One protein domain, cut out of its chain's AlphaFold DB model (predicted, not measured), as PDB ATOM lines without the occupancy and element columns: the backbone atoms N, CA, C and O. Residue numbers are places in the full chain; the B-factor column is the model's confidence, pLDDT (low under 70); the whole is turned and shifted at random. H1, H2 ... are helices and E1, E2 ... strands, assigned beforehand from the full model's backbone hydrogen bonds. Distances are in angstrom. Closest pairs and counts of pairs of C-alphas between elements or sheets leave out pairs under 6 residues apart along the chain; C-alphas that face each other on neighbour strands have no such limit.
ATOM      1  N   PHE A   5     247.314 310.731 133.354       87.19
ATOM      2  CA  PHE A   5     246.054 310.514 134.052       87.19
ATOM      3  C   PHE A   5     245.861 309.020 134.273       87.19
ATOM      4  O   PHE A   5     246.021 308.218 133.348       87.19
ATOM      5  N   TYR A   6     245.492 308.653 135.492       89.38
ATOM      6  CA  TYR A   6     244.947 307.345 135.802       89.38
ATOM      7  C   TYR A   6     243.433 307.498 135.939       89.38
ATOM      8  O   TYR A   6     242.941 308.024 136.933       89.38
ATOM      9  N   LEU A   7     242.704 307.113 134.896       90.12
ATOM     10  CA  LEU A   7     241.251 307.188 134.838       90.12
ATOM     11  C   LEU A   7     240.668 305.886 135.384       90.12
ATOM     12  O   LEU A   7     240.771 304.843 134.739       90.12
ATOM     13  N   VAL A   8     240.054 305.950 136.559       87.50
ATOM     14  CA  VAL A   8     239.304 304.840 137.148       87.50
ATOM     15  C   VAL A   8     237.832 305.117 136.963       87.50
ATOM     16  O   VAL A   8     237.351 306.190 137.304       87.50
ATOM     17  N   CYS A   9     237.098 304.153 136.437       86.75
ATOM     18  CA  CYS A   9     235.651 304.262 136.356       86.75
ATOM     19  C   CYS A   9     235.031 303.156 137.183       86.75
ATOM     20  O   CYS A   9     235.412 301.990 137.048       86.75
ATOM     21  N   ILE A  10     234.110 303.558 138.050       81.75
ATOM     22  CA  ILE A  10     233.497 302.688 139.037       81.75
ATOM     23  C   ILE A  10     231.995 302.774 138.890       81.75
ATOM     24  O   ILE A  10     231.397 303.841 139.036       81.75
ATOM     25  N   GLY A  11     231.406 301.616 138.639       79.44
ATOM     26  CA  GLY A  11     229.970 301.443 138.586       79.44
ATOM     27  C   GLY A  11     229.432 301.127 137.212       79.44
ATOM     28  O   GLY A  11     230.145 300.565 136.384       79.44
ATOM     29  N   ASN A  12     228.156 301.429 136.986       80.69
ATOM     30  CA  ASN A  12     227.475 301.079 135.745       80.69
ATOM     31  C   ASN A  12     227.594 302.209 134.713       80.69
ATOM     32  O   ASN A  12     226.606 302.677 134.147       80.69
ATOM     33  N   LEU A  13     228.822 302.687 134.509       83.38
ATOM     34  CA  LEU A  13     229.122 303.706 133.514       83.38
ATOM     35  C   LEU A  13     229.352 303.060 132.151       83.38
ATOM     36  O   LEU A  13     230.010 302.026 132.021       83.38
ATOM     37  N   GLU A  14     228.855 303.706 131.100       85.12
ATOM     38  CA  GLU A  14     229.082 303.223 129.746       85.12
ATOM     39  C   GLU A  14     230.573 303.222 129.406       85.12
ATOM     40  O   GLU A  14     231.260 304.243 129.497       85.12
ATOM     41  N   LYS A  15     231.076 302.094 128.888       85.75
ATOM     42  CA  LYS A  15     232.474 301.993 128.440       85.75
ATOM     43  C   LYS A  15     232.853 303.076 127.427       85.75
ATOM     44  O   LYS A  15     233.992 303.539 127.404       85.75
ATOM     45  N   ARG A  16     231.884 303.507 126.615       89.69
ATOM     46  CA  ARG A  16     232.044 304.586 125.632       89.69
ATOM     47  C   ARG A  16     232.334 305.939 126.284       89.69
ATOM     48  O   ARG A  16     233.163 306.670 125.750       89.69
ATOM     49  N   LEU A  17     231.727 306.240 127.435       90.56
ATOM     50  CA  LEU A  17     232.016 307.461 128.190       90.56
ATOM     51  C   LEU A  17     233.477 307.491 128.642       90.56
ATOM     52  O   LEU A  17     234.173 308.476 128.412       90.56
ATOM     53  N   MET A  18     233.971 306.388 129.211       88.56
ATOM     54  CA  MET A  18     235.364 306.304 129.669       88.56
ATOM     55  C   MET A  18     236.360 306.571 128.541       88.56
ATOM     56  O   MET A  18     237.320 307.324 128.705       88.56
ATOM     57  N   LEU A  19     236.129 305.943 127.384       91.50
ATOM     58  CA  LEU A  19     236.987 306.096 126.215       91.50
ATOM     59  C   LEU A  19     236.934 307.525 125.672       91.50
ATOM     60  O   LEU A  19     237.982 308.080 125.345       91.50
ATOM     61  N   ALA A  20     235.747 308.138 125.619       92.69
ATOM     62  CA  ALA A  20     235.583 309.523 125.185       92.69
ATOM     63  C   ALA A  20     236.371 310.492 126.081       92.69
ATOM     64  O   ALA A  20     237.170 311.288 125.582       92.69
ATOM     65  N   VAL A  21     236.231 310.360 127.404       92.88
ATOM     66  CA  VAL A  21     236.976 311.168 128.379       92.88
ATOM     67  C   VAL A  21     238.481 310.949 128.227       92.88
ATOM     68  O   VAL A  21     239.235 311.916 128.142       92.88
ATOM     69  N   ALA A  22     238.943 309.702 128.124       91.88
ATOM     70  CA  ALA A  22     240.366 309.402 127.970       91.88
ATOM     71  C   ALA A  22     240.975 309.992 126.687       91.88
ATOM     72  O   ALA A  22     242.089 310.526 126.715       91.88
ATOM     73  N   VAL A  23     240.253 309.922 125.564       93.38
ATOM     74  CA  VAL A  23     240.680 310.515 124.287       93.38
ATOM     75  C   VAL A  23     240.821 312.029 124.419       93.38
ATOM     76  O   VAL A  23     241.856 312.584 124.040       93.38
ATOM     77  N   GLU A  24     239.826 312.696 124.998       93.31
ATOM     78  CA  GLU A  24     239.856 314.148 125.161       93.31
ATOM     79  C   GLU A  24     240.919 314.603 126.170       93.31
ATOM     80  O   GLU A  24     241.629 315.575 125.908       93.31
ATOM     81  N   LEU A  25     241.136 313.863 127.262       90.44
ATOM     82  CA  LEU A  25     242.235 314.123 128.200       90.44
ATOM     83  C   LEU A  25     243.598 314.052 127.501       90.44
ATOM     84  O   LEU A  25     244.407 314.980 127.609       90.44
ATOM     85  N   LYS A  26     243.835 312.990 126.722       90.62
ATOM     86  CA  LYS A  26     245.066 312.829 125.935       90.62
ATOM     87  C   LYS A  26     245.239 313.973 124.935       90.62
ATOM     88  O   LYS A  26     246.338 314.506 124.779       90.62
ATOM     89  N   ARG A  27     244.159 314.375 124.260       90.81
ATOM     90  CA  ARG A  27     244.170 315.448 123.257       90.81
ATOM     91  C   ARG A  27     244.461 316.816 123.873       90.81
ATOM     92  O   ARG A  27     245.308 317.533 123.332       90.81
ATOM     93  N   LYS A  28     243.766 317.159 124.961       89.62
ATOM     94  CA  LYS A  28     243.772 318.481 125.605       89.62
ATOM     95  C   LYS A  28     245.029 318.716 126.434       89.62
ATOM     96  O   LYS A  28     245.639 319.770 126.310       89.62
ATOM     97  N   TYR A  29     245.448 317.725 127.220       85.88
ATOM     98  CA  TYR A  29     246.576 317.868 128.146       85.88
ATOM     99  C   TYR A  29     247.891 317.293 127.605       85.88
ATOM    100  O   TYR A  29     248.935 317.488 128.221       85.88
ATOM    101  N   LYS A  30     247.872 316.602 126.453       86.62
ATOM    102  CA  LYS A  30     249.051 315.936 125.854       86.62
ATOM    103  C   LYS A  30     249.741 314.958 126.819       86.62
ATOM    104  O   LYS A  30     250.945 314.736 126.732       86.62
ATOM    105  N   MET A  31     248.964 314.370 127.726       85.56
ATOM    106  CA  MET A  31     249.412 313.415 128.739       85.56
ATOM    107  C   MET A  31     248.999 311.994 128.356       85.56
ATOM    108  O   MET A  31     248.012 311.781 127.648       85.56
ATOM    109  N   THR A  32     249.744 311.000 128.835       87.75
ATOM    110  CA  THR A  32     249.320 309.601 128.726       87.75
ATOM    111  C   THR A  32     248.083 309.383 129.597       87.75
ATOM    112  O   THR A  32     247.998 309.922 130.694       87.75
ATOM    113  N   VAL A  33     247.129 308.578 129.130       88.81
ATOM    114  CA  VAL A  33     245.963 308.183 129.929       88.81
ATOM    115  C   VAL A  33     245.982 306.672 130.080       88.81
ATOM    116  O   VAL A  33     246.020 305.950 129.085       88.81
ATOM    117  N   ARG A  34     245.990 306.198 131.325       88.50
ATOM    118  CA  ARG A  34     245.762 304.794 131.673       88.50
ATOM    119  C   ARG A  34     244.331 304.663 132.162       88.50
ATOM    120  O   ARG A  34     243.883 305.506 132.929       88.50
ATOM    121  N   ILE A  35     243.632 303.633 131.706       87.12
ATOM    122  CA  ILE A  35     242.228 303.405 132.045       87.12
ATOM    123  C   ILE A  35     242.143 302.123 132.861       87.12
ATOM    124  O   ILE A  35     242.708 301.102 132.467       87.12
ATOM    125  N   SER A  36     241.422 302.180 133.973       83.50
ATOM    126  CA  SER A  36     240.981 301.017 134.730       83.50
ATOM    127  C   SER A  36     239.462 301.085 134.859       83.50
ATOM    128  O   SER A  36     238.913 302.098 135.293       83.50
ATOM    129  N   HIS A  37     238.778 300.026 134.438       77.94
ATOM    130  CA  HIS A  37     237.335 299.911 134.595       77.94
ATOM    131  C   HIS A  37     237.034 298.836 135.619       77.94
ATOM    132  O   HIS A  37     237.495 297.702 135.482       77.94
ATOM    133  N   MET A  38     236.235 299.197 136.611       73.88
ATOM    134  CA  MET A  38     235.781 298.282 137.633       73.88
ATOM    135  C   MET A  38     234.263 298.391 137.713       73.88
ATOM    136  O   MET A  38     233.715 299.386 138.186       73.88
ATOM    137  N   GLU A  39     233.574 297.356 137.243       66.00
ATOM    138  CA  GLU A  39     232.157 297.192 137.564       66.00
ATOM    139  C   GLU A  39     232.032 297.051 139.089       66.00
ATOM    140  O   GLU A  39     232.989 296.616 139.742       66.00
ATOM    141  N   TYR A  40     230.890 297.424 139.683       60.56
ATOM    142  CA  TYR A  40     230.651 297.118 141.097       60.56
ATOM    143  C   TYR A  40     230.669 295.594 141.261       60.56
ATOM    144  O   TYR A  40     229.644 294.929 141.158       60.56
ATOM    145  N   ALA A  41     231.836 295.016 141.535       48.97
ATOM    146  CA  ALA A  41     231.889 293.730 142.186       48.97
ATOM    147  C   ALA A  41     231.130 293.906 143.504       48.97
ATOM    148  O   ALA A  41     231.270 294.942 144.162       48.97
ATOM    149  N   ASN A  42     230.373 292.893 143.920       50.06
ATOM    150  CA  ASN A  42     229.608 292.867 145.175       50.06
ATOM    151  C   ASN A  42     230.441 293.156 146.455       50.06
ATOM    152  O   ASN A  42     229.934 293.029 147.560       50.06
ATOM    153  N   LYS A  43     231.724 293.509 146.325       52.50
ATOM    154  CA  LYS A  43     232.695 293.835 147.369       52.50
ATOM    155  C   LYS A  43     232.869 295.339 147.641       52.50
ATOM    156  O   LYS A  43     233.650 295.667 148.512       52.50
ATOM    157  N   PHE A  44     232.182 296.246 146.934       58.94
ATOM    158  CA  PHE A  44     232.300 297.705 147.156       58.94
ATOM    159  C   PHE A  44     230.993 298.361 147.633       58.94
ATOM    160  O   PHE A  44     230.674 299.491 147.258       58.94
ATOM    161  N   TYR A  45     230.190 297.649 148.432       57.59
ATOM    162  CA  TYR A  45     229.000 298.246 149.054       57.59
ATOM    163  C   TYR A  45     229.358 299.226 150.177       57.59
ATOM    164  O   TYR A  45     228.589 300.153 150.427       57.59
ATOM    165  N   ALA A  46     230.528 299.070 150.804       66.50
ATOM    166  CA  ALA A  46     231.031 300.005 151.796       66.50
ATOM    167  C   ALA A  46     231.987 301.022 151.157       66.50
ATOM    168  O   ALA A  46     232.884 300.680 150.385       66.50
ATOM    169  N   ARG A  47     231.812 302.296 151.522       72.81
ATOM    170  CA  ARG A  47     232.707 303.403 151.156       72.81
ATOM    171  C   ARG A  47     234.177 303.094 151.481       72.81
ATOM    172  O   ARG A  47     235.059 303.468 150.716       72.81
ATOM    173  N   GLU A  48     234.421 302.393 152.585       75.62
ATOM    174  CA  GLU A  48     235.758 302.025 153.063       75.62
ATOM    175  C   GLU A  48     236.510 301.114 152.084       75.62
ATOM    176  O   GLU A  48     237.691 301.339 151.826       75.62
ATOM    177  N   ASP A  49     235.836 300.137 151.470       76.31
ATOM    178  CA  ASP A  49     236.457 299.236 150.489       76.31
ATOM    179  C   ASP A  49     236.909 299.995 149.240       76.31
ATOM    180  O   ASP A  49     237.984 299.741 148.690       76.31
ATOM    181  N   LEU A  50     236.098 300.963 148.808       76.19
ATOM    182  CA  LEU A  50     236.420 301.830 147.684       76.19
ATOM    183  C   LEU A  50     237.620 302.731 148.006       76.19
ATOM    184  O   LEU A  50     238.547 302.834 147.205       76.19
ATOM    185  N   GLU A  51     237.630 303.353 149.185       76.56
ATOM    186  CA  GLU A  51     238.762 304.163 149.637       76.56
ATOM    187  C   GLU A  51     240.049 303.329 149.736       76.56
ATOM    188  O   GLU A  51     241.100 303.764 149.265       76.56
ATOM    189  N   ASN A  52     239.973 302.110 150.276       78.50
ATOM    190  CA  ASN A  52     241.108 301.190 150.369       78.50
ATOM    191  C   ASN A  52     241.632 300.777 148.989       78.50
ATOM    192  O   ASN A  52     242.844 300.782 148.762       78.50
ATOM    193  N   TYR A  53     240.736 300.476 148.045       79.19
ATOM    194  CA  TYR A  53     241.119 300.184 146.665       79.19
ATOM    195  C   TYR A  53     241.842 301.370 146.024       79.19
ATOM    196  O   TYR A  53     242.936 301.190 145.489       79.19
ATOM    197  N   LEU A  54     241.298 302.585 146.124       77.44
ATOM    198  CA  LEU A  54     241.916 303.775 145.534       77.44
ATOM    199  C   LEU A  54     243.282 304.081 146.160       77.44
ATOM    200  O   LEU A  54     244.227 304.356 145.425       77.44
ATOM    201  N   LYS A  55     243.425 303.941 147.485       75.94
ATOM    202  CA  LYS A  55     244.715 304.088 148.188       75.94
ATOM    203  C   LYS A  55     245.740 303.026 147.785       75.94
ATOM    204  O   LYS A  55     246.941 303.276 147.859       75.94
ATOM    205  N   SER A  56     245.295 301.846 147.346       79.44
ATOM    206  CA  SER A  56     246.196 300.793 146.858       79.44
ATOM    207  C   SER A  56     246.805 301.102 145.483       79.44
ATOM    208  O   SER A  56     247.833 300.522 145.118       79.44
ATOM    209  N   ILE A  57     246.209 302.030 144.721       76.69
ATOM    210  CA  ILE A  57     246.703 302.427 143.401       76.69
ATOM    211  C   ILE A  57     247.982 303.245 143.582       76.69
ATOM    212  O   ILE A  57     247.959 304.426 143.920       76.69
ATOM    213  N   ARG A  58     249.129 302.616 143.318       70.62
ATOM    214  CA  ARG A  58     250.426 303.301 143.328       70.62
ATOM    215  C   ARG A  58     250.546 304.219 142.116       70.62
ATOM    216  O   ARG A  58     250.661 303.756 140.980       70.62
ATOM    217  N   LEU A  59     250.550 305.519 142.375       71.81
ATOM    218  CA  LEU A  59     250.719 306.559 141.371       71.81
ATOM    219  C   LEU A  59     252.191 306.990 141.283       71.81
ATOM    220  O   LEU A  59     252.765 307.366 142.301       71.81
ATOM    221  N   PRO A  60     252.815 306.951 140.094       72.31
ATOM    222  CA  PRO A  60     254.092 307.621 139.886       72.31
ATOM    223  C   PRO A  60     254.026 309.130 140.149       72.31
ATOM    224  O   PRO A  60     252.958 309.740 140.061       72.31
ATOM    225  N   ASP A  61     255.189 309.741 140.382       65.75
ATOM    226  CA  ASP A  61     255.305 311.193 140.509       65.75
ATOM    227  C   ASP A  61     254.669 311.890 139.293       65.75
ATOM    228  O   ASP A  61     254.954 311.551 138.141       65.75
ATOM    229  N   THR A  69     232.289 308.060 138.647       87.06
ATOM    230  CA  THR A  69     231.287 307.169 139.237       87.06
ATOM    231  C   THR A  69     229.871 307.654 138.955       87.06
ATOM    232  O   THR A  69     229.641 308.850 138.820       87.06
ATOM    233  N   ASP A  70     228.923 306.728 138.859       85.88
ATOM    234  CA  ASP A  70     227.479 306.988 138.778       85.88
ATOM    235  C   ASP A  70     226.835 307.262 140.152       85.88
ATOM    236  O   ASP A  70     225.674 307.669 140.236       85.88
ATOM    237  N   ARG A  71     227.582 307.064 141.245       81.38
ATOM    238  CA  ARG A  71     227.115 307.288 142.615       81.38
ATOM    239  C   ARG A  71     227.617 308.609 143.173       81.38
ATOM    240  O   ARG A  71     228.741 309.032 142.921       81.38
ATOM    241  N   ASN A  72     226.797 309.217 144.023       82.12
ATOM    242  CA  ASN A  72     227.197 310.395 144.776       82.12
ATOM    243  C   ASN A  72     228.108 309.980 145.945       82.12
ATOM    244  O   ASN A  72     227.634 309.661 147.035       82.12
ATOM    245  N   ILE A  73     229.414 309.919 145.684       75.44
ATOM    246  CA  ILE A  73     230.442 309.537 146.654       75.44
ATOM    247  C   ILE A  73     231.419 310.700 146.804       75.44
ATOM    248  O   ILE A  73     231.955 311.204 145.820       75.44
ATOM    249  N   SER A  74     231.690 311.086 148.050       71.31
ATOM    250  CA  SER A  74     232.737 312.049 148.385       71.31
ATOM    251  C   SER A  74     233.869 311.336 149.117       71.31
ATOM    252  O   SER A  74     233.647 310.737 150.170       71.31
ATOM    253  N   ILE A  75     235.075 311.398 148.551       72.56
ATOM    254  CA  ILE A  75     236.313 310.903 149.159       72.56
ATOM    255  C   ILE A  75     237.233 312.106 149.327       72.56
ATOM    256  O   ILE A  75     237.447 312.854 148.376       72.56
ATOM    257  N   ASN A  76     237.749 312.303 150.537       65.81
ATOM    258  CA  ASN A  76     238.609 313.436 150.856       65.81
ATOM    259  C   ASN A  76     240.070 312.971 150.919       65.81
ATOM    260  O   ASN A  76     240.555 312.582 151.979       65.81
ATOM    261  N   ASP A  77     240.746 312.968 149.770       70.94
ATOM    262  CA  ASP A  77     242.162 312.617 149.649       70.94
ATOM    263  C   ASP A  77     242.861 313.592 148.686       70.94
ATOM    264  O   ASP A  77     242.352 313.883 147.603       70.94
ATOM    265  N   LYS A  78     244.022 314.130 149.088       62.97
ATOM    266  CA  LYS A  78     244.711 315.232 148.389       62.97
ATOM    267  C   LYS A  78     245.265 314.859 147.003       62.97
ATOM    268  O   LYS A  78     245.685 315.756 146.280       62.97
ATOM    269  N   GLY A  79     245.277 313.581 146.620       71.38
ATOM    270  CA  GLY A  79     245.741 313.124 145.300       71.38
ATOM    271  C   GLY A  79     244.643 312.602 144.370       71.38
ATOM    272  O   GLY A  79     244.942 312.194 143.244       71.38
ATOM    273  N   LEU A  80     243.389 312.580 144.832       79.62
ATOM    274  CA  LEU A  80     242.275 311.925 144.152       79.62
ATOM    275  C   LEU A  80     241.235 312.946 143.680       79.62
ATOM    276  O   LEU A  80     240.634 313.672 144.466       79.62
ATOM    277  N   LEU A  81     240.970 312.935 142.377       85.12
ATOM    278  CA  LEU A  81     239.922 313.718 141.736       85.12
ATOM    279  C   LEU A  81     238.693 312.827 141.567       85.12
ATOM    280  O   LEU A  81     238.743 311.856 140.818       85.12
ATOM    281  N   VAL A  82     237.591 313.139 142.247       85.06
ATOM    282  CA  VAL A  82     236.338 312.375 142.137       85.06
ATOM    283  C   VAL A  82     235.289 313.187 141.398       85.06
ATOM    284  O   VAL A  82     234.969 314.300 141.810       85.06
ATOM    285  N   TYR A  83     234.715 312.602 140.348       86.19
ATOM    286  CA  TYR A  83     233.593 313.175 139.618       86.19
ATOM    287  C   TYR A  83     232.380 312.237 139.630       86.19
ATOM    288  O   TYR A  83     232.452 311.090 139.176       86.19
ATOM    289  N   HIS A  84     231.248 312.756 140.116       89.31
ATOM    290  CA  HIS A  84     229.946 312.094 140.035       89.31
ATOM    291  C   HIS A  84     229.286 312.413 138.690       89.31
ATOM    292  O   HIS A  84     228.906 313.549 138.415       89.31
ATOM    293  N   VAL A  85     229.156 311.398 137.842       88.75
ATOM    294  CA  VAL A  85     228.507 311.493 136.537       88.75
ATOM    295  C   VAL A  85     226.992 311.454 136.723       88.75
ATOM    296  O   VAL A  85     226.437 310.448 137.162       88.75
ATOM    297  N   GLN A  86     226.328 312.550 136.362       86.75
ATOM    298  CA  GLN A  86     224.865 312.674 136.393       86.75
ATOM    299  C   GLN A  86     224.241 312.660 134.991       86.75
ATOM    300  O   GLN A  86     223.078 312.298 134.828       86.75
ATOM    301  N   GLU A  87     225.023 313.033 133.981       90.19
ATOM    302  CA  GLU A  87     224.596 313.104 132.589       90.19
ATOM    303  C   GLU A  87     224.689 311.729 131.909       90.19
ATOM    304  O   GLU A  87     225.678 311.010 132.062       90.19
ATOM    305  N   LYS A  88     223.650 311.375 131.146       85.19
ATOM    306  CA  LYS A  88     223.561 310.110 130.405       85.19
ATOM    307  C   LYS A  88     224.038 310.256 128.966       85.19
ATOM    308  O   LYS A  88     224.543 309.292 128.398       85.19
ATOM    309  N   ASP A  89     223.900 311.440 128.370       92.06
ATOM    310  CA  ASP A  89     224.482 311.698 127.056       92.06
ATOM    311  C   ASP A  89     226.012 311.754 127.155       92.06
ATOM    312  O   ASP A  89     226.594 312.603 127.831       92.06
ATOM    313  N   ILE A  90     226.688 310.852 126.443       89.75
ATOM    314  CA  ILE A  90     228.147 310.702 126.521       89.75
ATOM    315  C   ILE A  90     228.876 312.003 126.166       89.75
ATOM    316  O   ILE A  90     229.905 312.317 126.775       89.75
ATOM    317  N   ARG A  91     228.386 312.758 125.176       90.56
ATOM    318  CA  ARG A  91     229.055 313.978 124.715       90.56
ATOM    319  C   ARG A  91     228.921 315.076 125.767       90.56
ATOM    320  O   ARG A  91     229.931 315.688 126.114       90.56
ATOM    321  N   ALA A  92     227.715 315.293 126.281       92.38
ATOM    322  CA  ALA A  92     227.460 316.268 127.333       92.38
ATOM    323  C   ALA A  92     228.215 315.912 128.625       92.38
ATOM    324  O   ALA A  92     228.920 316.764 129.168       92.38
ATOM    325  N   ALA A  93     228.187 314.643 129.049       92.06
ATOM    326  CA  ALA A  93     228.915 314.161 130.223       92.06
ATOM    327  C   ALA A  93     230.427 314.397 130.092       92.06
ATOM    328  O   ALA A  93     231.067 314.914 131.008       92.06
ATOM    329  N   THR A  94     231.001 314.078 128.927       93.06
ATOM    330  CA  THR A  94     232.424 314.320 128.650       93.06
ATOM    331  C   THR A  94     232.762 315.809 128.747       93.06
ATOM    332  O   THR A  94     233.773 316.166 129.353       93.06
ATOM    333  N   GLY A  95     231.917 316.684 128.188       93.44
ATOM    334  CA  GLY A  95     232.083 318.137 128.278       93.44
ATOM    335  C   GLY A  95     232.136 318.625 129.725       93.44
ATOM    336  O   GLY A  95     233.118 319.255 130.118       93.44
ATOM    337  N   GLN A  96     231.144 318.244 130.534       94.44
ATOM    338  CA  GLN A  96     231.054 318.639 131.943       94.44
ATOM    339  C   GLN A  96     232.267 318.163 132.762       94.44
ATOM    340  O   GLN A  96     232.854 318.950 133.505       94.44
ATOM    341  N   ILE A  97     232.712 316.911 132.574       92.62
ATOM    342  CA  ILE A  97     233.902 316.361 133.254       92.62
ATOM    343  C   ILE A  97     235.150 317.197 132.940       92.62
ATOM    344  O   ILE A  97     235.944 317.510 133.830       92.62
ATOM    345  N   LEU A  98     235.346 317.568 131.671       92.06
ATOM    346  CA  LEU A  98     236.528 318.313 131.231       92.06
ATOM    347  C   LEU A  98     236.511 319.781 131.666       92.06
ATOM    348  O   LEU A  98     237.583 320.379 131.816       92.06
ATOM    349  N   GLU A  99     235.331 320.378 131.804       93.06
ATOM    350  CA  GLU A  99     235.165 321.725 132.348       93.06
ATOM    351  C   GLU A  99     235.430 321.742 133.850       93.06
ATOM    352  O   GLU A  99     236.246 322.543 134.312       93.06
ATOM    353  N   TRP A 100     234.843 320.798 134.585       93.06
ATOM    354  CA  TRP A 100     235.101 320.616 136.010       93.06
ATOM    355  C   TRP A 100     236.588 320.381 136.295       93.06
ATOM    356  O   TRP A 100     237.177 321.075 137.124       93.06
ATOM    357  N   LEU A 101     237.231 319.468 135.557       89.81
ATOM    358  CA  LEU A 101     238.650 319.166 135.743       89.81
ATOM    359  C   LEU A 101     239.525 320.393 135.471       89.81
ATOM    360  O   LEU A 101     240.496 320.640 136.184       89.81
ATOM    361  N   LYS A 102     239.189 321.175 134.439       88.38
ATOM    362  CA  LYS A 102     239.898 322.422 134.140       88.38
ATOM    363  C   LYS A 102     239.794 323.398 135.314       88.38
ATOM    364  O   LYS A 102     240.824 323.935 135.705       88.38
ATOM    365  N   ALA A 103     238.598 323.604 135.864       87.50
ATOM    366  CA  ALA A 103     238.397 324.498 137.001       87.50
ATOM    367  C   ALA A 103     239.188 324.032 138.234       87.50
ATOM    368  O   ALA A 103     239.871 324.839 138.860       87.50
ATOM    369  N   TYR A 104     239.171 322.727 138.526       85.00
ATOM    370  CA  TYR A 104     239.920 322.150 139.644       85.00
ATOM    371  C   TYR A 104     241.429 322.394 139.512       85.00
ATOM    372  O   TYR A 104     242.066 322.889 140.434       85.00
ATOM    373  N   LEU A 105     242.001 322.099 138.341       82.12
ATOM    374  CA  LEU A 105     243.436 322.267 138.096       82.12
ATOM    375  C   LEU A 105     243.886 323.735 138.059       82.12
ATOM    376  O   LEU A 105     245.072 323.992 138.214       82.12
ATOM    377  N   GLN A 106     242.978 324.686 137.814       82.81
ATOM    378  CA  GLN A 106     243.273 326.125 137.854       82.81
ATOM    379  C   GLN A 106     243.204 326.719 139.269       82.81
ATOM    380  O   GLN A 106     243.718 327.814 139.474       82.81
ATOM    381  N   GLY A 107     242.541 326.037 140.208       75.19
ATOM    382  CA  GLY A 107     242.427 326.454 141.610       75.19
ATOM    383  C   GLY A 107     243.472 325.841 142.551       75.19
ATOM    384  O   GLY A 107     243.471 326.183 143.733       75.19
ATOM    385  N   LEU A 108     244.320 324.939 142.044       62.88
ATOM    386  CA  LEU A 108     245.499 324.382 142.722       62.88
ATOM    387  C   LEU A 108     246.735 325.251 142.476       62.88
ATOM    388  O   LEU A 108     247.545 325.369 143.423       62.88
TER     389      LEU A 108
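AT A GLANCE: This is residues 5 to 61 and 69 to 108 of the 108 residues of an uncharacterized protein of Thermocrinis minervae (UniProt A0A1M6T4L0). Two parallel strands, E1 and E2, lie side by side with H1 packed along one side of the pair, and E3 runs near E1 on the side away from E2, with a gap between. H3 packs on H1, so that H1 and H3 lie over the same side of the strands, while H2 lies off the other side and touches no helix. The printed part has 97 residues with three named helices and three named strands, in the order E1, H1, E2, H2, E3, H3; the class is mixed, helices and strands, and the one sheet has the order E1, E2, parallel. The whole is compact, with a radius of gyration of the C-alphas of 13.3 A, and its rounded outline spans 34 by 32 by 22 A.

HOW THE PARTS SIT: The printed part begins with E1, residues 5 to 10, whose parallel neighbour is E2, residues 32 to 38; the angle between their directions is 15 degrees. The C-alphas of Leu 7 and Ile 35 face each other at 4.8 A, and N 7 and O 34, at 2.8 A, and N 36 and O 7, also at 2.8 A, are within hydrogen-bond range. Between these two strands in the chain comes H1, residues 15 to 29. E1, H1 and E2 form a strand-helix-strand unit, two parallel neighbour strands with a helix between them in the chain, and its crossover is right-handed. The closest C-alphas of H1 and E1 are those of Met 18 and Cys 9, 7.0 A apart, and those of H1 and E2 are Lys 26 and Thr 32, 6.0 A apart. H2, residues 47 to 56, is apart from E1 and from H1. E3, residues 80 to 84, pairs with no named strand; it is near E1, with 5 pairs of C-alphas within 10 A. H2 and E3 are only just apart, their closest C-alphas being 8.3 A from each other. H3, residues 90 to 106, touches H1 with 12 pairs of C-alphas within 8 A, the closest being those of Ile 90 and Leu 17 at 5.3 A. The two helices run the same way at a steep tilt of 40 degrees. H3 has 1 pair of C-alphas within 8 A of E3, Ile 97 and Tyr 83 at 7.1 A, and H3 is apart from E1, E2 and H2. In H1, H2 and H3 every O i to N i+4 pair is within hydrogen-bond range.

IN THESE COORDINATES: E1, from Phe 5 to Ile 10, begins with C-alpha 5 at (246.054, 310.514, 134.052) and is 15.6 A long from first to last C-alpha. H1 runs from Lys 15 to Tyr 29 over 21.2 A, and E2 from Thr 32 to Met 38 over 19.8 A. H2, from Arg 47 to Ser 56, has C-alpha 47 at (232.707, 303.403, 151.156) and is 14.4 A long. E3, from Leu 80 to His 84, is 13.0 A long. H3, the longest helix with 17 residues, runs 24.4 A from Ile 90 to Gln 106, where C-alpha 106 is at (243.273, 326.125, 137.854).

THE WHOLE: The two C-alphas farthest apart are those of Asn 42 and Gln 106, at 36.7 A. Residues 62 to 68 are cut out, and C-alphas 61 and 69 are 24.4 A apart across the cut; the link from H2 to E3 is the link across the cut. Of the links that are printed whole, E1 to H1, H1 to E2 and E3 to H3 are tight, E2 to H2 is short, and none is long. The mean pLDDT of the printed part is 81.7, and 12 residues are under 70, namely 39 to 46, 61, 76, 78 and 108. Leu 108 is the chain's last residue.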